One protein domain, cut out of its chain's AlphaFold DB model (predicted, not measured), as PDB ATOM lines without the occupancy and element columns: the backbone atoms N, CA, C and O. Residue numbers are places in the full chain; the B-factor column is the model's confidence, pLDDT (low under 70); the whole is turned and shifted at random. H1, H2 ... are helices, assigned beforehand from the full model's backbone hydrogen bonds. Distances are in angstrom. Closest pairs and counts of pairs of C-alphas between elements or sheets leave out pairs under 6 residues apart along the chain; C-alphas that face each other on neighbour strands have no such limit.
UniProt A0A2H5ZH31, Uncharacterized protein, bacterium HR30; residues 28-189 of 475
ATOM      1  N   GLN A  28      23.822 -33.848 -41.817       86.50
ATOM      2  CA  GLN A  28      24.703 -33.145 -40.887       86.50
ATOM      3  C   GLN A  28      24.201 -31.725 -40.595       86.50
ATOM      4  O   GLN A  28      24.095 -31.350 -39.425       86.50
ATOM      5  N   ALA A  29      23.815 -30.958 -41.619       85.69
ATOM      6  CA  ALA A  29      23.248 -29.621 -41.438       85.69
ATOM      7  C   ALA A  29      21.927 -29.653 -40.661       85.69
ATOM      8  O   ALA A  29      21.680 -28.819 -39.780       85.69
ATOM      9  N   GLN A  30      21.089 -30.658 -40.922       88.62
ATOM     10  CA  GLN A  30      19.863 -30.872 -40.166       88.62
ATOM     11  C   GLN A  30      20.151 -31.230 -38.699       88.62
ATOM     12  O   GLN A  30      19.535 -30.644 -37.802       88.62
ATOM     13  N   ALA A  31      21.100 -32.135 -38.437       90.88
ATOM     14  CA  ALA A  31      21.502 -32.528 -37.088       90.88
ATOM     15  C   ALA A  31      22.078 -31.348 -36.288       90.88
ATOM     16  O   ALA A  31      21.642 -31.111 -35.159       90.88
ATOM     17  N   ALA A  32      22.983 -30.562 -36.883       90.25
ATOM     18  CA  ALA A  32      23.577 -29.378 -36.258       90.25
ATOM     19  C   ALA A  32      22.505 -28.357 -35.853       90.25
ATOM     20  O   ALA A  32      22.444 -27.907 -34.703       90.25
ATOM     21  N   ARG A  33      21.581 -28.057 -36.774       88.88
ATOM     22  CA  ARG A  33      20.471 -27.130 -36.526       88.88
ATOM     23  C   ARG A  33      19.523 -27.624 -35.439       88.88
ATOM     24  O   ARG A  33      19.129 -26.837 -34.577       88.88
ATOM     25  N   LEU A  34      19.137 -28.901 -35.475       90.38
ATOM     26  CA  LEU A  34      18.233 -29.487 -34.482       90.38
ATOM     27  C   LEU A  34      18.868 -29.514 -33.092       90.38
ATOM     28  O   LEU A  34      18.221 -29.099 -32.129       90.38
ATOM     29  N   CYS A  35      20.124 -29.947 -32.994       93.50
ATOM     30  CA  CYS A  35      20.866 -29.980 -31.739       93.50
ATOM     31  C   CYS A  35      20.987 -28.576 -31.125       93.50
ATOM     32  O   CYS A  35      20.555 -28.371 -29.987       93.50
ATOM     33  N   ARG A  36      21.450 -27.579 -31.894       92.94
ATOM     34  CA  ARG A  36      21.546 -26.182 -31.434       92.94
ATOM     35  C   ARG A  36      20.192 -25.633 -30.976       92.94
ATOM     36  O   ARG A  36      20.066 -25.139 -29.857       92.94
ATOM     37  N   ALA A  37      19.148 -25.769 -31.797       90.56
ATOM     38  CA  ALA A  37      17.808 -25.301 -31.437       90.56
ATOM     39  C   ALA A  37      17.280 -25.987 -30.160       90.56
ATOM     40  O   ALA A  37      16.564 -25.379 -29.351       90.56
ATOM     41  N   LYS A  38      17.640 -27.257 -29.936       93.31
ATOM     42  CA  LYS A  38      17.289 -27.984 -28.715       93.31
ATOM     43  C   LYS A  38      18.046 -27.463 -27.498       93.31
ATOM     44  O   LYS A  38      17.391 -27.184 -26.496       93.31
ATOM     45  N   LEU A  39      19.365 -27.285 -27.585       93.31
ATOM     46  CA  LEU A  39      20.199 -26.694 -26.529       93.31
ATOM     47  C   LEU A  39      19.638 -25.345 -26.083       93.31
ATOM     48  O   LEU A  39      19.346 -25.144 -24.902       93.31
ATOM     49  N   THR A  40      19.357 -24.470 -27.045       91.56
ATOM     50  CA  THR A  40      18.768 -23.155 -26.807       91.56
ATOM     51  C   THR A  40      17.391 -23.251 -26.150       91.56
ATOM     52  O   THR A  40      17.152 -22.692 -25.074       91.56
ATOM     53  N   SER A  41      16.455 -23.984 -26.761       93.94
ATOM     54  CA  SER A  41      15.072 -24.049 -26.271       93.94
ATOM     55  C   SER A  41      14.956 -24.737 -24.907       93.94
ATOM     56  O   SER A  41      14.221 -24.255 -24.037       93.94
ATOM     57  N   LYS A  42      15.695 -25.830 -24.686       95.81
ATOM     58  CA  LYS A  42      15.695 -26.585 -23.426       95.81
ATOM     59  C   LYS A  42      16.498 -25.887 -22.347       95.81
ATOM     60  O   LYS A  42      16.001 -25.811 -21.228       95.81
ATOM     61  N   GLY A  43      17.639 -25.288 -22.674       94.88
ATOM     62  CA  GLY A  43      18.405 -24.463 -21.741       94.88
ATOM     63  C   GLY A  43      17.604 -23.249 -21.272       94.88
ATOM     64  O   GLY A  43      17.573 -22.937 -20.084       94.88
ATOM     65  N   LYS A  44      16.852 -22.597 -22.171       94.31
ATOM     66  CA  LYS A  44      15.910 -21.524 -21.808       94.31
ATOM     67  C   LYS A  44      14.790 -22.009 -20.892       94.31
ATOM     68  O   LYS A  44      14.493 -21.358 -19.888       94.31
ATOM     69  N   ALA A  45      14.147 -23.124 -21.238       95.81
ATOM     70  CA  ALA A  45      13.076 -23.693 -20.425       95.81
ATOM     71  C   ALA A  45      13.575 -24.100 -19.031       95.81
ATOM     72  O   ALA A  45      12.894 -23.841 -18.035       95.81
ATOM     73  N   TYR A  46      14.771 -24.681 -18.962       97.06
ATOM     74  CA  TYR A  46      15.429 -25.065 -17.724       97.06
ATOM     75  C   TYR A  46      15.758 -23.847 -16.853       97.06
ATOM     76  O   TYR A  46      15.257 -23.766 -15.732       97.06
ATOM     77  N   ALA A  47      16.459 -22.845 -17.399       95.88
ATOM     78  CA  ALA A  47      16.798 -21.607 -16.690       95.88
ATOM     79  C   ALA A  47      15.552 -20.905 -16.120       95.88
ATOM     80  O   ALA A  47      15.497 -20.555 -14.941       95.88
ATOM     81  N   LYS A  48      14.492 -20.776 -16.936       96.00
ATOM     82  CA  LYS A  48      13.200 -20.221 -16.504       96.00
ATOM     83  C   LYS A  48      12.590 -21.028 -15.355       96.00
ATOM     84  O   LYS A  48      12.044 -20.443 -14.420       96.00
ATOM     85  N   THR A  49      12.636 -22.357 -15.440       97.62
ATOM     86  CA  THR A  49      12.067 -23.253 -14.426       97.62
ATOM     87  C   THR A  49      12.834 -23.135 -13.114       97.62
ATOM     88  O   THR A  49      12.210 -22.869 -12.089       97.62
ATOM     89  N   ARG A  50      14.170 -23.231 -13.152       97.19
ATOM     90  CA  ARG A  50      15.055 -23.052 -11.992       97.19
ATOM     91  C   ARG A  50      14.801 -21.718 -11.296       97.19
ATOM     92  O   ARG A  50      14.393 -21.712 -10.137       97.19
ATOM     93  N   ARG A  51      14.901 -20.607 -12.031       97.00
ATOM     94  CA  ARG A  51      14.637 -19.250 -11.525       97.00
ATOM     95  C   ARG A  51      13.282 -19.143 -10.833       97.00
ATOM     96  O   ARG A  51      13.164 -18.592  -9.741       97.00
ATOM     97  N   ASN A  52      12.232 -19.656 -11.471       97.44
ATOM     98  CA  ASN A  52      10.880 -19.558 -10.933       97.44
ATOM     99  C   ASN A  52      10.693 -20.376  -9.656       97.44
ATOM    100  O   ASN A  52      10.017 -19.892  -8.751       97.44
ATOM    101  N   LEU A  53      11.268 -21.579  -9.582       97.94
ATOM    102  CA  LEU A  53      11.160 -22.439  -8.406       97.94
ATOM    103  C   LEU A  53      11.950 -21.878  -7.220       97.94
ATOM    104  O   LEU A  53      11.386 -21.812  -6.128       97.94
ATOM    105  N   ILE A  54      13.183 -21.400  -7.444       97.62
ATOM    106  CA  ILE A  54      13.987 -20.753  -6.395       97.62
ATOM    107  C   ILE A  54      13.225 -19.540  -5.848       97.62
ATOM    108  O   ILE A  54      12.900 -19.498  -4.666       97.62
ATOM    109  N   LEU A  55      12.801 -18.614  -6.717       97.50
ATOM    110  CA  LEU A  55      12.083 -17.410  -6.284       97.50
ATOM    111  C   LEU A  55      10.724 -17.720  -5.634       97.50
ATOM    112  O   LEU A  55      10.285 -16.995  -4.746       97.50
ATOM    113  N   ALA A  56      10.027 -18.783  -6.048       97.69
ATOM    114  CA  ALA A  56       8.786 -19.205  -5.394       97.69
ATOM    115  C   ALA A  56       9.029 -19.708  -3.964       97.69
ATOM    116  O   ALA A  56       8.258 -19.365  -3.066       97.69
ATOM    117  N   CYS A  57      10.094 -20.485  -3.757       97.62
ATOM    118  CA  CYS A  57      10.527 -20.914  -2.432       97.62
ATOM    119  C   CYS A  57      10.948 -19.708  -1.576       97.62
ATOM    120  O   CYS A  57      10.378 -19.496  -0.504       97.62
ATOM    121  N   THR A  58      11.826 -18.840  -2.093       96.88
ATOM    122  CA  THR A  58      12.277 -17.624  -1.399       96.88
ATOM    123  C   THR A  58      11.111 -16.731  -0.985       96.88
ATOM    124  O   THR A  58      11.083 -16.261   0.142       96.88
ATOM    125  N   ASN A  59      10.093 -16.545  -1.832       97.19
ATOM    126  CA  ASN A  59       8.909 -15.754  -1.477       97.19
ATOM    127  C   ASN A  59       8.124 -16.329  -0.289       97.19
ATOM    128  O   ASN A  59       7.551 -15.567   0.489       97.19
ATOM    129  N   LYS A  60       8.034 -17.659  -0.176       97.38
ATOM    130  CA  LYS A  60       7.338 -18.312   0.942       97.38
ATOM    131  C   LYS A  60       8.137 -18.163   2.229       97.38
ATOM    132  O   LYS A  60       7.562 -17.756   3.231       97.38
ATOM    133  N   LEU A  61       9.443 -18.421   2.167       96.38
ATOM    134  CA  LEU A  61      10.349 -18.269   3.305       96.38
ATOM    135  C   LEU A  61      10.412 -16.812   3.777       96.38
ATOM    136  O   LEU A  61      10.212 -16.549   4.957       96.38
ATOM    137  N   LEU A  62      10.573 -15.861   2.852       95.88
ATOM    138  CA  LEU A  62      10.596 -14.432   3.158       95.88
ATOM    139  C   LEU A  62       9.285 -13.969   3.792       95.88
ATOM    140  O   LEU A  62       9.314 -13.193   4.736       95.88
ATOM    141  N   LYS A  63       8.129 -14.451   3.314       95.88
ATOM    142  CA  LYS A  63       6.846 -14.126   3.949       95.88
ATOM    143  C   LYS A  63       6.845 -14.537   5.425       95.88
ATOM    144  O   LYS A  63       6.399 -13.752   6.249       95.88
ATOM    145  N   CYS A  64       7.318 -15.742   5.744       95.44
ATOM    146  CA  CYS A  64       7.392 -16.200   7.130       95.44
ATOM    147  C   CYS A  64       8.408 -15.384   7.937       95.44
ATOM    148  O   CYS A  64       8.077 -14.946   9.028       95.44
ATOM    149  N   ALA A  65       9.592 -15.112   7.378       93.69
ATOM    150  CA  ALA A  65      10.604 -14.287   8.035       93.69
ATOM    151  C   ALA A  65      10.060 -12.891   8.374       93.69
ATOM    152  O   ALA A  65      10.146 -12.465   9.513       93.69
ATOM    153  N   LEU A  66       9.395 -12.215   7.433       93.19
ATOM    154  CA  LEU A  66       8.836 -10.882   7.676       93.19
ATOM    155  C   LEU A  66       7.701 -10.880   8.713       93.19
ATOM    156  O   LEU A  66       7.530  -9.889   9.415       93.19
ATOM    157  N   LEU A  67       6.912 -11.956   8.821       92.50
ATOM    158  CA  LEU A  67       5.887 -12.071   9.868       92.50
ATOM    159  C   LEU A  67       6.508 -12.180  11.272       92.50
ATOM    160  O   LEU A  67       5.958 -11.627  12.219       92.50
ATOM    161  N   GLU A  68       7.650 -12.847  11.402       91.81
ATOM    162  CA  GLU A  68       8.399 -12.905  12.660       91.81
ATOM    163  C   GLU A  68       9.106 -11.573  12.936       91.81
ATOM    164  O   GLU A  68       8.885 -10.958  13.971       91.81
ATOM    165  N   GLU A  69       9.868 -11.073  11.964       90.81
ATOM    166  CA  GLU A  69      10.738  -9.899  12.109       90.81
ATOM    167  C   GLU A  69       9.964  -8.601  12.382       90.81
ATOM    168  O   GLU A  69      10.440  -7.745  13.121       90.81
ATOM    169  N   ILE A  70       8.780  -8.435  11.782       88.19
ATOM    170  CA  ILE A  70       7.993  -7.191  11.869       88.19
ATOM    171  C   ILE A  70       6.828  -7.329  12.847       88.19
ATOM    172  O   ILE A  70       6.500  -6.378  13.555       88.19
ATOM    173  N   HIS A  71       6.159  -8.484  12.855       85.62
ATOM    174  CA  HIS A  71       4.933  -8.681  13.630       85.62
ATOM    175  C   HIS A  71       5.131  -9.557  14.869       85.62
ATOM    176  O   HIS A  71       4.153  -9.779  15.580       85.62
ATOM    177  N   GLN A  72       6.352 -10.047  15.121       84.88
ATOM    178  CA  GLN A  72       6.703 -10.872  16.285       84.88
ATOM    179  C   GLN A  72       5.766 -12.081  16.449       84.88
ATOM    180  O   GLN A  72       5.419 -12.488  17.555       84.88
ATOM    181  N   GLN A  73       5.302 -12.638  15.326       86.75
ATOM    182  CA  GLN A  73       4.397 -13.784  15.321       86.75
ATOM    183  C   GLN A  73       5.177 -15.091  15.456       86.75
ATOM    184  O   GLN A  73       6.266 -15.231  14.899       86.75
ATOM    185  N   ASP A  74       4.580 -16.094  16.104       86.00
ATOM    186  CA  ASP A  74       5.053 -17.468  15.946       86.00
ATOM    187  C   ASP A  74       4.767 -17.935  14.514       86.00
ATOM    188  O   ASP A  74       3.626 -18.159  14.100       86.00
ATOM    189  N   VAL A  75       5.838 -18.078  13.740       89.31
ATOM    190  CA  VAL A  75       5.778 -18.469  12.334       89.31
ATOM    191  C   VAL A  75       6.156 -19.930  12.113       89.31
ATOM    192  O   VAL A  75       6.390 -20.310  10.966       89.31
ATOM    193  N   LYS A  76       6.198 -20.779  13.153       89.56
ATOM    194  CA  LYS A  76       6.576 -22.197  13.015       89.56
ATOM    195  C   LYS A  76       5.782 -22.904  11.914       89.56
ATOM    196  O   LYS A  76       6.374 -23.431  10.979       89.56
ATOM    197  N   SER A  77       4.450 -22.843  11.966       92.50
ATOM    198  CA  SER A  77       3.583 -23.475  10.955       92.50
ATOM    199  C   SER A  77       3.813 -22.909   9.542       92.50
ATOM    200  O   SER A  77       3.835 -23.647   8.548       92.50
ATOM    201  N   CYS A  78       4.072 -21.598   9.439       94.75
ATOM    202  CA  CYS A  78       4.435 -20.950   8.178       94.75
ATOM    203  C   CYS A  78       5.760 -21.503   7.632       94.75
ATOM    204  O   CYS A  78       5.819 -21.903   6.466       94.75
ATOM    205  N   ARG A  79       6.806 -21.557   8.471       92.56
ATOM    206  CA  ARG A  79       8.141 -22.063   8.122       92.56
ATOM    207  C   ARG A  79       8.111 -23.534   7.738       92.56
ATOM    208  O   ARG A  79       8.703 -23.877   6.720       92.56
ATOM    209  N   ASP A  80       7.388 -24.374   8.473       91.88
ATOM    210  CA  ASP A  80       7.247 -25.803   8.166       91.88
ATOM    211  C   ASP A  80       6.610 -25.993   6.779       91.88
ATOM    212  O   ASP A  80       7.125 -26.726   5.933       91.88
ATOM    213  N   THR A  81       5.538 -25.247   6.492       95.81
ATOM    214  CA  THR A  81       4.860 -25.276   5.187       95.81
ATOM    215  C   THR A  81       5.757 -24.761   4.056       95.81
ATOM    216  O   THR A  81       5.773 -25.321   2.954       95.81
ATOM    217  N   ALA A  82       6.498 -23.675   4.294       96.31
ATOM    218  CA  ALA A  82       7.437 -23.121   3.323       96.31
ATOM    219  C   ALA A  82       8.595 -24.093   3.049       96.31
ATOM    220  O   ALA A  82       8.904 -24.347   1.887       96.31
ATOM    221  N   THR A  83       9.156 -24.693   4.097       94.12
ATOM    222  CA  THR A  83      10.232 -25.691   4.038       94.12
ATOM    223  C   THR A  83       9.799 -26.914   3.249       94.12
ATOM    224  O   THR A  83      10.454 -27.265   2.270       94.12
ATOM    225  N   ALA A  84       8.644 -27.499   3.577       94.62
ATOM    226  CA  ALA A  84       8.100 -28.642   2.847       94.62
ATOM    227  C   ALA A  84       7.914 -28.334   1.352       94.62
ATOM    228  O   ALA A  84       8.251 -29.149   0.492       94.62
ATOM    229  N   PHE A  85       7.436 -27.128   1.016       96.81
ATOM    230  CA  PHE A  85       7.346 -26.691  -0.377       96.81
ATOM    231  C   PHE A  85       8.725 -26.601  -1.044       96.81
ATOM    232  O   PHE A  85       8.888 -27.071  -2.170       96.81
ATOM    233  N   CYS A  86       9.700 -25.981  -0.382       97.25
ATOM    234  CA  CYS A  86      11.047 -25.810  -0.912       97.25
ATOM    235  C   CYS A  86      11.726 -27.157  -1.160       97.25
ATOM    236  O   CYS A  86      12.205 -27.387  -2.268       97.25
ATOM    237  N   VAL A  87      11.670 -28.078  -0.197       95.06
ATOM    238  CA  VAL A  87      12.212 -29.437  -0.323       95.06
ATOM    239  C   VAL A  87      11.586 -30.154  -1.521       95.06
ATOM    240  O   VAL A  87      12.298 -30.538  -2.453       95.06
ATOM    241  N   ALA A  88      10.249 -30.201  -1.571       95.75
ATOM    242  CA  ALA A  88       9.499 -30.855  -2.643       95.75
ATOM    243  C   ALA A  88       9.791 -30.277  -4.039       95.75
ATOM    244  O   ALA A  88       9.729 -30.983  -5.048       95.75
ATOM    245  N   LYS A  89      10.056 -28.970  -4.136       97.38
ATOM    246  CA  LYS A  89      10.246 -28.290  -5.425       97.38
ATOM    247  C   LYS A  89      11.697 -28.161  -5.859       97.38
ATOM    248  O   LYS A  89      11.917 -28.041  -7.064       97.38
ATOM    249  N   LEU A  90      12.654 -28.161  -4.941       96.75
ATOM    250  CA  LEU A  90      14.051 -27.870  -5.251       96.75
ATOM    251  C   LEU A  90      14.936 -29.113  -5.231       96.75
ATOM    252  O   LEU A  90      15.774 -29.235  -6.120       96.75
ATOM    253  N   ILE A  91      14.733 -30.030  -4.281       94.50
ATOM    254  CA  ILE A  91      15.700 -31.113  -4.034       94.50
ATOM    255  C   ILE A  91      15.103 -32.524  -4.072       94.50
ATOM    256  O   ILE A  91      15.857 -33.484  -4.188       94.50
ATOM    257  N   THR A  92      13.776 -32.690  -4.048       94.94
ATOM    258  CA  THR A  92      13.162 -34.025  -4.159       94.94
ATOM    259  C   THR A  92      13.369 -34.637  -5.557       94.94
ATOM    260  O   THR A  92      12.916 -34.052  -6.551       94.94
ATOM    261  N   PRO A  93      14.002 -35.825  -5.667       94.69
ATOM    262  CA  PRO A  93      14.202 -36.516  -6.942       94.69
ATOM    263  C   PRO A  93      12.892 -36.771  -7.697       94.69
ATOM    264  O   PRO A  93      11.844 -37.017  -7.103       94.69
ATOM    265  N   GLY A  94      12.935 -36.687  -9.030       93.38
ATOM    266  CA  GLY A  94      11.758 -36.899  -9.881       93.38
ATOM    267  C   GLY A  94      10.691 -35.794  -9.813       93.38
ATOM    268  O   GLY A  94       9.695 -35.857 -10.539       93.38
ATOM    269  N   GLN A  95      10.898 -34.746  -9.011       94.62
ATOM    270  CA  GLN A  95       9.986 -33.612  -8.881       94.62
ATOM    271  C   GLN A  95      10.679 -32.275  -9.162       94.62
ATOM    272  O   GLN A  95      11.905 -32.176  -9.201       94.62
ATOM    273  N   GLY A  96       9.863 -31.242  -9.403       95.75
ATOM    274  CA  GLY A  96      10.295 -29.845  -9.473       95.75
ATOM    275  C   GLY A  96      11.570 -29.617 -10.288       95.75
ATOM    276  O   GLY A  96      11.625 -29.927 -11.481       95.75
ATOM    277  N   LEU A  97      12.579 -29.049  -9.632       97.50
ATOM    278  CA  LEU A  97      13.863 -28.701 -10.224       97.50
ATOM    279  C   LEU A  97      14.677 -29.936 -10.615       97.50
ATOM    280  O   LEU A  97      15.254 -29.936 -11.700       97.50
ATOM    281  N   MET A  98      14.686 -30.991  -9.800       96.44
ATOM    282  CA  MET A  98      15.432 -32.219 -10.103       96.44
ATOM    283  C   MET A  98      14.910 -32.880 -11.382       96.44
ATOM    284  O   MET A  98      15.681 -33.141 -12.298       96.44
ATOM    285  N   LYS A  99      13.584 -32.979 -11.546       97.19
ATOM    286  CA  LYS A  99      12.980 -33.433 -12.812       97.19
ATOM    287  C   LYS A  99      13.359 -32.545 -13.999       97.19
ATOM    288  O   LYS A  99      13.556 -33.038 -15.108       97.19
ATOM    289  N   ALA A 100      13.417 -31.228 -13.797       97.81
ATOM    290  CA  ALA A 100      13.787 -30.292 -14.854       97.81
ATOM    291  C   ALA A 100      15.264 -30.435 -15.265       97.81
ATOM    292  O   ALA A 100      15.560 -30.300 -16.452       97.81
ATOM    293  N   ARG A 101      16.160 -30.739 -14.311       97.31
ATOM    294  CA  ARG A 101      17.584 -31.030 -14.557       97.31
ATOM    295  C   ARG A 101      17.734 -32.244 -15.457       97.31
ATOM    296  O   ARG A 101      18.334 -32.131 -16.522       97.31
ATOM    297  N   ASP A 102      17.132 -33.358 -15.059       96.56
ATOM    298  CA  ASP A 102      17.230 -34.618 -15.801       96.56
ATOM    299  C   ASP A 102      16.614 -34.466 -17.191       96.56
ATOM    300  O   ASP A 102      17.186 -34.882 -18.196       96.56
ATOM    301  N   LYS A 103      15.472 -33.770 -17.274       97.50
ATOM    302  CA  LYS A 103      14.821 -33.484 -18.550       97.50
ATOM    303  C   LYS A 103      15.691 -32.648 -19.485       97.50
ATOM    304  O   LYS A 103      15.667 -32.905 -20.684       97.50
ATOM    305  N   PHE A 104      16.400 -31.640 -18.977       97.62
ATOM    306  CA  PHE A 104      17.309 -30.844 -19.800       97.62
ATOM    307  C   PHE A 104      18.395 -31.730 -20.407       97.62
ATOM    308  O   PHE A 104      18.536 -31.744 -21.627       97.62
ATOM    309  N   VAL A 105      19.094 -32.497 -19.569       97.19
ATOM    310  CA  VAL A 105      20.206 -33.341 -20.012       97.19
ATOM    311  C   VAL A 105      19.722 -34.392 -21.013       97.19
ATOM    312  O   VAL A 105      20.228 -34.442 -22.129       97.19
ATOM    313  N   ASN A 106      18.660 -35.133 -20.687       97.38
ATOM    314  CA  ASN A 106      18.122 -36.177 -21.563       97.38
ATOM    315  C   ASN A 106      17.614 -35.622 -22.906       97.38
ATOM    316  O   ASN A 106      17.902 -36.190 -23.958       97.38
ATOM    317  N   ASP A 107      16.872 -34.504 -22.891       96.94
ATOM    318  CA  ASP A 107      16.333 -33.903 -24.118       96.94
ATOM    319  C   ASP A 107      17.458 -33.345 -25.019       96.94
ATOM    320  O   ASP A 107      17.293 -33.336 -26.242       96.94
ATOM    321  N   VAL A 108      18.554 -32.841 -24.435       95.62
ATOM    322  CA  VAL A 108      19.726 -32.326 -25.165       95.62
ATOM    323  C   VAL A 108      20.541 -33.469 -25.752       95.62
ATOM    324  O   VAL A 108      20.787 -33.464 -26.955       95.62
ATOM    325  N   VAL A 109      20.900 -34.467 -24.940       96.94
ATOM    326  CA  VAL A 109      21.682 -35.626 -25.391       96.94
ATOM    327  C   VAL A 109      20.978 -36.307 -26.556       96.94
ATOM    328  O   VAL A 109      21.568 -36.432 -27.624       96.94
ATOM    329  N   ALA A 110      19.687 -36.620 -26.416       96.81
ATOM    330  CA  ALA A 110      18.918 -37.271 -27.476       96.81
ATOM    331  C   ALA A 110      18.897 -36.476 -28.795       96.81
ATOM    332  O   ALA A 110      18.945 -37.067 -29.871       96.81
ATOM    333  N   ALA A 111      18.829 -35.142 -28.733       95.44
ATOM    334  CA  ALA A 111      18.807 -34.304 -29.933       95.44
ATOM    335  C   ALA A 111      20.190 -34.109 -30.568       95.44
ATOM    336  O   ALA A 111      20.269 -33.829 -31.762       95.44
ATOM    337  N   CYS A 112      21.258 -34.230 -29.782       95.94
ATOM    338  CA  CYS A 112      22.627 -33.990 -30.222       95.94
ATOM    339  C   CYS A 112      23.392 -35.272 -30.569       95.94
ATOM    340  O   CYS A 112      24.433 -35.188 -31.213       95.94
ATOM    341  N   THR A 113      22.863 -36.456 -30.236       96.81
ATOM    342  CA  THR A 113      23.432 -37.751 -30.649       96.81
ATOM    343  C   THR A 113      23.730 -37.839 -32.150       96.81
ATOM    344  O   THR A 113      24.834 -38.267 -32.475       96.81
ATOM    345  N   PRO A 114      22.845 -37.403 -33.075       94.81
ATOM    346  CA  PRO A 114      23.138 -37.476 -34.509       94.81
ATOM    347  C   PRO A 114      24.300 -36.579 -34.959       94.81
ATOM    348  O   PRO A 114      24.925 -36.859 -35.976       94.81
ATOM    349  N   LEU A 115      24.578 -35.500 -34.221       92.88
ATOM    350  CA  LEU A 115      25.697 -34.594 -34.488       92.88
ATOM    351  C   LEU A 115      27.007 -35.132 -33.888       92.88
ATOM    352  O   LEU A 115      28.073 -35.011 -34.487       92.88
ATOM    353  N   GLY A 116      26.916 -35.744 -32.705       94.06
ATOM    354  CA  GLY A 116      28.049 -36.294 -31.970       94.06
ATOM    355  C   GLY A 116      28.883 -35.237 -31.237       94.06
ATOM    356  O   GLY A 116      28.847 -34.042 -31.537       94.06
ATOM    357  N   ILE A 117      29.660 -35.689 -30.247       92.81
ATOM    358  CA  ILE A 117      30.473 -34.802 -29.400       92.81
ATOM    359  C   ILE A 117      31.573 -34.087 -30.201       92.81
ATOM    360  O   ILE A 117      31.796 -32.903 -29.996       92.81
ATOM    361  N   ALA A 118      32.198 -34.744 -31.183       92.12
ATOM    362  CA  ALA A 118      33.264 -34.128 -31.977       92.12
ATOM    363  C   ALA A 118      32.797 -32.844 -32.691       92.12
ATOM    364  O   ALA A 118      33.483 -31.828 -32.650       92.12
ATOM    365  N   GLN A 119      31.598 -32.861 -33.284       92.62
ATOM    366  CA  GLN A 119      31.045 -31.700 -33.989       92.62
ATOM    367  C   GLN A 119      30.454 -30.653 -33.036       92.62
ATOM    368  O   GLN A 119      30.545 -29.457 -33.306       92.62
ATOM    369  N   MET A 120      29.930 -31.064 -31.876       92.75
ATOM    370  CA  MET A 120      29.590 -30.128 -30.793       92.75
ATOM    371  C   MET A 120      30.797 -29.261 -30.405       92.75
ATOM    372  O   MET A 120      30.679 -28.046 -30.252       92.75
ATOM    373  N   CYS A 121      31.960 -29.894 -30.274       92.69
ATOM    374  CA  CYS A 121      33.199 -29.260 -29.837       92.69
ATOM    375  C   CYS A 121      33.987 -28.611 -30.978       92.69
ATOM    376  O   CYS A 121      34.936 -27.890 -30.715       92.69
ATOM    377  N   SER A 122      33.642 -28.872 -32.236       91.38
ATOM    378  CA  SER A 122      34.380 -28.341 -33.378       91.38
ATOM    379  C   SER A 122      34.171 -26.832 -33.518       91.38
ATOM    380  O   SER A 122      33.043 -26.342 -33.437       91.38
ATOM    381  N   SER A 123      35.259 -26.108 -33.778       88.69
ATOM    382  CA  SER A 123      35.244 -24.710 -34.228       88.69
ATOM    383  C   SER A 123      35.270 -24.581 -35.758       88.69
ATOM    384  O   SER A 123      35.279 -23.468 -36.278       88.69
ATOM    385  N   GLY A 124      35.341 -25.704 -36.484       86.44
ATOM    386  CA  GLY A 124      35.293 -25.735 -37.946       86.44
ATOM    387  C   GLY A 124      33.871 -25.557 -38.502       86.44
ATOM    388  O   GLY A 124      32.910 -25.494 -37.727       86.44
ATOM    389  N   PRO A 125      33.721 -25.505 -39.839       82.88
ATOM    390  CA  PRO A 125      32.421 -25.361 -40.497       82.88
ATOM    391  C   PRO A 125      31.397 -26.387 -39.999       82.88
ATOM    392  O   PRO A 125      31.695 -27.580 -39.903       82.88
ATOM    393  N   GLY A 126      30.199 -25.920 -39.639       80.56
ATOM    394  CA  GLY A 126      29.128 -26.769 -39.112       80.56
ATOM    395  C   GLY A 126      29.270 -27.198 -37.646       80.56
ATOM    396  O   GLY A 126      28.338 -27.788 -37.093       80.56
ATOM    397  N   GLY A 127      30.395 -26.882 -36.999       89.50
ATOM    398  CA  GLY A 127      30.606 -27.102 -35.573       89.50
ATOM    399  C   GLY A 127      29.854 -26.099 -34.689       89.50
ATOM    400  O   GLY A 127      29.491 -25.000 -35.125       89.50
ATOM    401  N   LEU A 128      29.608 -26.473 -33.427       90.38
ATOM    402  CA  LEU A 128      28.911 -25.617 -32.447       90.38
ATOM    403  C   LEU A 128      29.847 -24.877 -31.478       90.38
ATOM    404  O   LEU A 128      29.365 -24.135 -30.623       90.38
ATOM    405  N   ASN A 129      31.165 -25.011 -31.652       91.06
ATOM    406  CA  ASN A 129      32.191 -24.213 -30.978       91.06
ATOM    407  C   ASN A 129      32.202 -24.329 -29.439       91.06
ATOM    408  O   ASN A 129      32.627 -23.404 -28.744       91.06
ATOM    409  N   PHE A 130      31.738 -25.453 -28.875       91.06
ATOM    410  CA  PHE A 130      31.752 -25.648 -27.419       91.06
ATOM    411  C   PHE A 130      33.164 -25.815 -26.837       91.06
ATOM    412  O   PHE A 130      33.341 -25.586 -25.643       91.06
ATOM    413  N   ASN A 131      34.179 -26.124 -27.652       89.06
ATOM    414  CA  ASN A 131      35.577 -26.137 -27.208       89.06
ATOM    415  C   ASN A 131      36.083 -24.766 -26.735       89.06
ATOM    416  O   ASN A 131      36.943 -24.687 -25.863       89.06
ATOM    417  N   ASN A 132      35.522 -23.687 -27.275       86.31
ATOM    418  CA  ASN A 132      35.866 -22.316 -26.910       86.31
ATOM    419  C   ASN A 132      34.971 -21.755 -25.798       86.31
ATOM    420  O   ASN A 132      35.107 -20.596 -25.414       86.31
ATOM    421  N   HIS A 133      34.052 -22.559 -25.253       88.69
ATOM    422  CA  HIS A 133      33.225 -22.126 -24.138       88.69
ATOM    423  C   HIS A 133      34.092 -21.894 -22.887       88.69
ATOM    424  O   HIS A 133      34.817 -22.788 -22.462       88.69
ATOM    425  N   GLY A 134      33.946 -20.744 -22.218       82.94
ATOM    426  CA  GLY A 134      34.785 -20.372 -21.068       82.94
ATOM    427  C   GLY A 134      34.826 -21.415 -19.940       82.94
ATOM    428  O   GLY A 134      35.903 -21.798 -19.516       82.94
ATOM    429  N   ALA A 135      33.674 -21.927 -19.487       85.69
ATOM    430  CA  ALA A 135      33.616 -22.942 -18.419       85.69
ATOM    431  C   ALA A 135      33.624 -24.411 -18.905       85.69
ATOM    432  O   ALA A 135      34.281 -25.263 -18.313       85.69
ATOM    433  N   CYS A 136      32.881 -24.723 -19.970       88.94
ATOM    434  CA  CYS A 136      32.725 -26.080 -20.506       88.94
ATOM    435  C   CYS A 136      33.600 -26.379 -21.725       88.94
ATOM    436  O   CYS A 136      33.359 -27.365 -22.402       88.94
ATOM    437  N   GLY A 137      34.576 -25.539 -22.033       85.50
ATOM    438  CA  GLY A 137      35.488 -25.698 -23.159       85.50
ATOM    439  C   GLY A 137      36.922 -25.624 -22.662       85.50
ATOM    440  O   GLY A 137      37.369 -26.516 -21.947       85.50
ATOM    441  N   SER A 138      37.612 -24.532 -22.983       74.56
ATOM    442  CA  SER A 138      39.048 -24.347 -22.755       74.56
ATOM    443  C   SER A 138      39.493 -24.418 -21.289       74.56
ATOM    444  O   SER A 138      40.600 -24.879 -21.027       74.56
ATOM    445  N   ALA A 139      38.655 -24.011 -20.327       77.12
ATOM    446  CA  ALA A 139      38.975 -24.149 -18.900       77.12
ATOM    447  C   ALA A 139      38.654 -25.542 -18.327       77.12
ATOM    448  O   ALA A 139      39.020 -25.842 -17.189       77.12
ATOM    449  N   ASN A 140      37.958 -26.397 -19.080       81.19
ATOM    450  CA  ASN A 140      37.680 -27.765 -18.667       81.19
ATOM    451  C   ASN A 140      38.851 -28.677 -19.083       81.19
ATOM    452  O   ASN A 140      39.276 -28.603 -20.235       81.19
ATOM    453  N   PRO A 141      39.336 -29.593 -18.221       78.31
ATOM    454  CA  PRO A 141      40.444 -30.489 -18.560       78.31
ATOM    455  C   PRO A 141      40.233 -31.335 -19.824       78.31
ATOM    456  O   PRO A 141      41.204 -31.734 -20.458       78.31
ATOM    457  N   SER A 142      38.982 -31.617 -20.204       79.00
ATOM    458  CA  SER A 142      38.681 -32.366 -21.427       79.00
ATOM    459  C   SER A 142      38.596 -31.496 -22.689       79.00
ATOM    460  O   SER A 142      38.394 -32.023 -23.780       79.00
ATOM    461  N   GLY A 143      38.669 -30.169 -22.550       82.44
ATOM    462  CA  GLY A 143      38.520 -29.203 -23.638       82.44
ATOM    463  C   GLY A 143      37.098 -29.057 -24.188       82.44
ATOM    464  O   GLY A 143      36.888 -28.233 -25.069       82.44
ATOM    465  N   CYS A 144      36.117 -29.838 -23.710       88.25
ATOM    466  CA  CYS A 144      34.724 -29.760 -24.168       88.25
ATOM    467  C   CYS A 144      33.707 -30.300 -23.145       88.25
ATOM    468  O   CYS A 144      32.788 -31.055 -23.469       88.25
ATOM    469  N   GLY A 145      33.892 -29.958 -21.871       81.38
ATOM    470  CA  GLY A 145      32.867 -30.163 -20.842       81.38
ATOM    471  C   GLY A 145      32.671 -31.625 -20.443       81.38
ATOM    472  O   GLY A 145      31.766 -31.929 -19.674       81.38
ATOM    473  N   GLY A 146      33.525 -32.508 -20.959       86.56
ATOM    474  CA  GLY A 146      33.631 -33.933 -20.681       86.56
ATOM    475  C   GLY A 146      34.086 -34.752 -21.890       86.56
ATOM    476  O   GLY A 146      34.666 -34.212 -22.833       86.56
ATOM    477  N   THR A 147      33.847 -36.066 -21.841       88.50
ATOM    478  CA  THR A 147      34.266 -37.020 -22.895       88.50
ATOM    479  C   THR A 147      33.116 -37.483 -23.788       88.50
ATOM    480  O   THR A 147      33.325 -38.128 -24.814       88.50
ATOM    481  N   ASN A 148      31.882 -37.159 -23.408       93.25
ATOM    482  CA  ASN A 148      30.668 -37.568 -24.096       93.25
ATOM    483  C   ASN A 148      29.585 -36.474 -23.980       93.25
ATOM    484  O   ASN A 148      29.737 -35.484 -23.263       93.25
ATOM    485  N   LEU A 149      28.469 -36.654 -24.695       94.69
ATOM    486  CA  LEU A 149      27.364 -35.684 -24.710       94.69
ATOM    487  C   LEU A 149      26.690 -35.508 -23.341       94.69
ATOM    488  O   LEU A 149      26.190 -34.420 -23.056       94.69
ATOM    489  N   GLN A 150      26.659 -36.554 -22.510       96.12
ATOM    490  CA  GLN A 150      26.062 -36.505 -21.174       96.12
ATOM    491  C   GLN A 150      26.862 -35.569 -20.264       96.12
ATOM    492  O   GLN A 150      26.275 -34.725 -19.581       96.12
ATOM    493  N   ASP A 151      28.188 -35.684 -20.289       94.38
ATOM    494  CA  ASP A 151      29.078 -34.834 -19.506       94.38
ATOM    495  C   ASP A 151      28.982 -33.377 -19.970       94.38
ATOM    496  O   ASP A 151      28.727 -32.496 -19.148       94.38
ATOM    497  N   LEU A 152      29.065 -33.123 -21.284       93.94
ATOM    498  CA  LEU A 152      28.937 -31.771 -21.835       93.94
ATOM    499  C   LEU A 152      27.591 -31.143 -21.455       93.94
ATOM    500  O   LEU A 152      27.547 -30.020 -20.953       93.94
ATOM    501  N   ALA A 153      26.480 -31.867 -21.621       94.94
ATOM    502  CA  ALA A 153      25.165 -31.380 -21.212       94.94
ATOM    503  C   ALA A 153      25.091 -31.124 -19.694       94.94
ATOM    504  O   ALA A 153      24.480 -30.146 -19.258       94.94
ATOM    505  N   THR A 154      25.742 -31.954 -18.880       95.25
ATOM    506  CA  THR A 154      25.827 -31.760 -17.426       95.25
ATOM    507  C   THR A 154      26.647 -30.523 -17.066       95.25
ATOM    508  O   THR A 154      26.225 -29.760 -16.190       95.25
ATOM    509  N   CYS A 155      27.758 -30.280 -17.763       94.69
ATOM    510  CA  CYS A 155      28.570 -29.081 -17.607       94.69
ATOM    511  C   CYS A 155      27.764 -27.826 -17.959       94.69
ATOM    512  O   CYS A 155      27.631 -26.926 -17.131       94.69
ATOM    513  N   LEU A 156      27.132 -27.795 -19.138       94.00
ATOM    514  CA  LEU A 156      26.323 -26.658 -19.588       94.00
ATOM    515  C   LEU A 156      25.163 -26.369 -18.635       94.00
ATOM    516  O   LEU A 156      24.872 -25.212 -18.335       94.00
ATOM    517  N   ARG A 157      24.520 -27.417 -18.106       95.31
ATOM    518  CA  ARG A 157      23.521 -27.274 -17.041       95.31
ATOM    519  C   ARG A 157      24.121 -26.602 -15.806       95.31
ATOM    520  O   ARG A 157      23.473 -25.727 -15.252       95.31
ATOM    521  N   GLY A 158      25.322 -27.000 -15.384       94.81
ATOM    522  CA  GLY A 158      26.030 -26.400 -14.248       94.81
ATOM    523  C   GLY A 158      26.315 -24.908 -14.438       94.81
ATOM    524  O   GLY A 158      26.104 -24.129 -13.515       94.81
ATOM    525  N   VAL A 159      26.688 -24.488 -15.651       93.25
ATOM    526  CA  VAL A 159      26.843 -23.057 -15.969       93.25
ATOM    527  C   VAL A 159      25.492 -22.340 -15.908       93.25
ATOM    528  O   VAL A 159      25.376 -21.294 -15.281       93.25
ATOM    529  N   ILE A 160      24.428 -22.924 -16.474       94.38
ATOM    530  CA  ILE A 160      23.072 -22.355 -16.360       94.38
ATOM    531  C   ILE A 160      22.629 -22.256 -14.890       94.38
ATOM    532  O   ILE A 160      21.979 -21.277 -14.524       94.38
ATOM    533  N   ASP A 161      22.952 -23.254 -14.064       95.25
ATOM    534  CA  ASP A 161      22.654 -23.265 -12.630       95.25
ATOM    535  C   ASP A 161      23.295 -22.060 -11.936       95.25
ATOM    536  O   ASP A 161      22.586 -21.296 -11.277       95.25
ATOM    537  N   PHE A 162      24.595 -21.867 -12.165       93.88
ATOM    538  CA  PHE A 162      25.394 -20.770 -11.624       93.88
ATOM    539  C   PHE A 162      24.836 -19.392 -12.016       93.88
ATOM    540  O   PHE A 162      24.519 -18.578 -11.149       93.88
ATOM    541  N   GLU A 163      24.621 -19.157 -13.313       92.75
ATOM    542  CA  GLU A 163      24.131 -17.868 -13.827       92.75
ATOM    543  C   GLU A 163      22.736 -17.511 -13.294       92.75
ATOM    544  O   GLU A 163      22.453 -16.369 -12.929       92.75
ATOM    545  N   VAL A 164      21.837 -18.499 -13.216       94.81
ATOM    546  CA  VAL A 164      20.478 -18.282 -12.698       94.81
ATOM    547  C   VAL A 164      20.491 -17.959 -11.206       94.81
ATOM    548  O   VAL A 164      19.655 -17.184 -10.743       94.81
ATOM    549  N   GLU A 165      21.394 -18.549 -10.434       94.88
ATOM    550  CA  GLU A 165      21.530 -18.246  -9.009       94.88
ATOM    551  C   GLU A 165      22.086 -16.841  -8.762       94.88
ATOM    552  O   GLU A 165      21.555 -16.111  -7.917       94.88
ATOM    553  N   LEU A 166      23.083 -16.412  -9.538       91.38
ATOM    554  CA  LEU A 166      23.564 -15.032  -9.482       91.38
ATOM    555  C   LEU A 166      22.451 -14.042  -9.850       91.38
ATOM    556  O   LEU A 166      22.207 -13.086  -9.110       91.38
ATOM    557  N   GLU A 167      21.684 -14.328 -10.906       92.88
ATOM    558  CA  GLU A 167      20.516 -13.528 -11.282       92.88
ATOM    559  C   GLU A 167      19.486 -13.444 -10.142       92.88
ATOM    560  O   GLU A 167      18.982 -12.365  -9.821       92.88
ATOM    561  N   VAL A 168      19.166 -14.575  -9.503       94.81
ATOM    562  CA  VAL A 168      18.243 -14.612  -8.359       94.81
ATOM    563  C   VAL A 168      18.756 -13.750  -7.210       94.81
ATOM    564  O   VAL A 168      17.966 -13.019  -6.611       94.81
ATOM    565  N   SER A 169      20.058 -13.788  -6.932       92.50
ATOM    566  CA  SER A 169      20.679 -13.015  -5.853       92.50
ATOM    567  C   SER A 169      20.511 -11.506  -6.044       92.50
ATOM    568  O   SER A 169      20.357 -10.785  -5.062       92.50
ATOM    569  N   ARG A 170      20.432 -11.021  -7.291       90.56
ATOM    570  CA  ARG A 170      20.211  -9.591  -7.576       90.56
ATOM    571  C   ARG A 170      18.805  -9.102  -7.290       90.56
ATOM    572  O   ARG A 170      18.625  -7.949  -6.924       90.56
ATOM    573  N   VAL A 171      17.793  -9.944  -7.471       93.19
ATOM    574  CA  VAL A 171      16.384  -9.548  -7.270       93.19
ATOM    575  C   VAL A 171      15.797 -10.076  -5.965       93.19
ATOM    576  O   VAL A 171      14.689  -9.699  -5.581       93.19
ATOM    577  N   ALA A 172      16.523 -10.967  -5.295       94.44
ATOM    578  CA  ALA A 172      16.159 -11.560  -4.023       94.44
ATOM    579  C   ALA A 172      17.410 -11.821  -3.161       94.44
ATOM    580  O   ALA A 172      17.764 -12.977  -2.930       94.44
ATOM    581  N   PRO A 173      18.067 -10.775  -2.630       91.69
ATOM    582  CA  PRO A 173      19.385 -10.910  -1.997       91.69
ATOM    583  C   PRO A 173      19.371 -11.678  -0.664       91.69
ATOM    584  O   PRO A 173      20.417 -12.109  -0.186       91.69
ATOM    585  N   ARG A 174      18.186 -11.937  -0.086       92.31
ATOM    586  CA  ARG A 174      18.006 -12.831   1.075       92.31
ATOM    587  C   ARG A 174      17.911 -14.319   0.706       92.31
ATOM    588  O   ARG A 174      17.851 -15.155   1.602       92.31
ATOM    589  N   ALA A 175      17.859 -14.670  -0.584       94.19
ATOM    590  CA  ALA A 175      17.576 -16.035  -1.036       94.19
ATOM    591  C   ALA A 175      18.558 -17.074  -0.480       94.19
ATOM    592  O   ALA A 175      18.101 -18.111  -0.007       94.19
ATOM    593  N   GLY A 176      19.865 -16.786  -0.500       92.50
ATOM    594  CA  GLY A 176      20.898 -17.703  -0.008       92.50
ATOM    595  C   GLY A 176      20.697 -18.068   1.464       92.50
ATOM    596  O   GLY A 176      20.501 -19.233   1.784       92.50
ATOM    597  N   VAL A 177      20.634 -17.065   2.345       91.50
ATOM    598  CA  VAL A 177      20.451 -17.268   3.797       91.50
ATOM    599  C   VAL A 177      19.119 -17.959   4.116       91.50
ATOM    600  O   VAL A 177      19.076 -18.866   4.941       91.50
ATOM    601  N   LEU A 178      18.025 -17.575   3.445       93.62
ATOM    602  CA  LEU A 178      16.721 -18.212   3.661       93.62
ATOM    603  C   LEU A 178      16.749 -19.707   3.298       93.62
ATOM    604  O   LEU A 178      16.149 -20.520   4.001       93.62
ATOM    605  N   LEU A 179      17.443 -20.076   2.219       94.00
ATOM    606  CA  LEU A 179      17.582 -21.468   1.793       94.00
ATOM    607  C   LEU A 179      18.567 -22.264   2.653       94.00
ATOM    608  O   LEU A 179      18.331 -23.451   2.869       94.00
ATOM    609  N   ASP A 180      19.631 -21.637   3.158       90.81
ATOM    610  CA  ASP A 180      20.582 -22.286   4.071       90.81
ATOM    611  C   ASP A 180      19.872 -22.795   5.340       90.81
ATOM    612  O   ASP A 180      20.134 -23.903   5.793       90.81
ATOM    613  N   ASN A 181      18.875 -22.053   5.833       88.25
ATOM    614  CA  ASN A 181      18.064 -22.432   6.998       88.25
ATOM    615  C   ASN A 181      16.914 -23.414   6.693       88.25
ATOM    616  O   ASN A 181      16.027 -23.606   7.523       88.25
ATOM    617  N   THR A 182      16.875 -24.006   5.497       87.69
ATOM    618  CA  THR A 182      15.793 -24.898   5.056       87.69
ATOM    619  C   THR A 182      16.331 -26.312   4.843       87.69
ATOM    620  O   THR A 182      16.725 -26.610   3.729       87.69
ATOM    621  N   GLN A 183      16.348 -27.190   5.856       78.56
ATOM    622  CA  GLN A 183      16.751 -28.616   5.741       78.56
ATOM    623  C   GLN A 183      17.952 -28.872   4.799       78.56
ATOM    624  O   GLN A 183      17.866 -29.656   3.850       78.56
ATOM    625  N   SER A 184      19.035 -28.108   4.968       74.38
ATOM    626  CA  SER A 184      20.233 -28.181   4.118       74.38
ATOM    627  C   SER A 184      20.010 -27.921   2.610       74.38
ATOM    628  O   SER A 184      20.902 -28.157   1.806       74.38
ATOM    629  N   VAL A 185      18.860 -27.387   2.179       88.81
ATOM    630  CA  VAL A 185      18.557 -27.058   0.771       88.81
ATOM    631  C   VAL A 185      19.579 -26.069   0.202       88.81
ATOM    632  O   VAL A 185      19.965 -26.202  -0.959       88.81
ATOM    633  N   GLY A 186      20.040 -25.103   1.001       87.50
ATOM    634  CA  GLY A 186      21.002 -24.081   0.578       87.50
ATOM    635  C   GLY A 186      22.306 -24.629  -0.013       87.50
ATOM    636  O   GLY A 186      22.849 -24.012  -0.932       87.50
ATOM    637  N   ILE A 187      22.764 -25.819   0.403       87.44
ATOM    638  CA  ILE A 187      24.017 -26.429  -0.091       87.44
ATOM    639  C   ILE A 187      23.974 -26.745  -1.593       87.44
ATOM    640  O   ILE A 187      25.012 -26.817  -2.245       87.44
ATOM    641  N   TYR A 188      22.775 -26.914  -2.161       90.75
ATOM    642  CA  TYR A 188      22.575 -27.191  -3.587       90.75
ATOM    643  C   TYR A 188      22.593 -25.928  -4.461       90.75
ATOM    644  O   TYR A 188      22.429 -26.029  -5.681       90.75
ATOM    645  N   PHE A 189      22.756 -24.756  -3.842       94.50
ATOM    646  CA  PHE A 189      22.718 -23.443  -4.479       94.50
ATOM    647  C   PHE A 189      23.932 -22.611  -4.046       94.50
ATOM    648  O   PHE A 189      23.826 -21.643  -3.284       94.50
TER     649      PHE A 189
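This is residues 28 to 189 of the 475 residues of an uncharacterized protein of bacterium HR30 (UniProt A0A2H5ZH31). One very long helix, H1, makes a rod, and the chain folds back beside it as two shorter helices, H2 and then H3, laid nearly end to end. H5 crosses slantwise over H3 and H1 near the rod's middle, the short H6 and H7 follow beside the half that holds H2, and H4 with a long loop, residues 122 to 148, lies toward the end where H1 begins. The printed part has 162 residues with seven named helices, H1 to H7 in chain order, and no named strand; the class is all helix. The whole is loose, with a radius of gyration of the C-alphas of 18.9 A and spans of 64 by 27 by 21 A.

Find C-alpha 28 at (24.703, -33.145, -40.887); from there H1, residues 28 to 71, runs 62.9 A to C-alpha 71 at (4.933, -8.681, 13.630). H2, residues 76 to 90, is 20.5 A long, and H3, residues 96 to 112, is 24.5 A long. Next come H4, residues 116 to 121, and H5, residues 149 to 171, which is 33.3 A long. Look last for H6, residues 175 to 180, and H7, residues 185 to 188, which ends at C-alpha 188 at (22.575, -27.191, -3.587).

Begin with H1, the hub, which touches H2, H3, H5 and H6. H1, H2, H3 and H5 form a bundle, a group of helices packed together, with packing part aligned and part crossed. H1 and H2 are a helical hairpin at a shallow tilt of 7 degrees, opposite ways, closest at the C-alphas of Cys 57 and Cys 86, 5.2 A apart. H3 touches H1 at a shallow tilt of 9 degrees, opposite ways; the closest C-alphas, those of Cys 35 and Cys 112, are 4.6 A apart. H2 and H3 touch only at the corner by their link, where the C-alphas of Lys 89 and Gly 96 are 4.3 A apart. H5 touches H3 with residues 149 to 157 alone, at a steep tilt of 42 degrees, opposite ways; look at the closest C-alphas, those of Val 105 and Ala 153, 5.5 A apart. H5 touches H1 at 37 degrees, only just a steep tilt, the same way; the C-alphas of Arg 51 and Val 164 are closest, at 6.0 A. H6 touches H1, about perpendicular at 76 degrees, closest at the C-alphas of Thr 58 and Ala 175, 5.5 A apart. H7 and H2 only just touch, with 3 pairs of C-alphas within 8 A, the closest those of Val 87 and Val 185 at 6.9 A. H4 touches no helix; it is near H1, and its Ile 117 has its C-alpha 5.7 A from that of Leu 149 in H5, close but not clearly touching. Every O i to N i+4 pair is within hydrogen-bond range in H1, H2, H3, H4 and H6, and 18 of 19 are in H5; H7 is too short for such a pair.

The two C-alphas farthest apart, those of Gln 72 and Pro 125, are 64.0 A apart. The printed part has no cut. The link from H4 to H5, 27 residues, is long, and the other links between helices are tight. The mean pLDDT of the printed part is 92.2, and no printed residue is under 70.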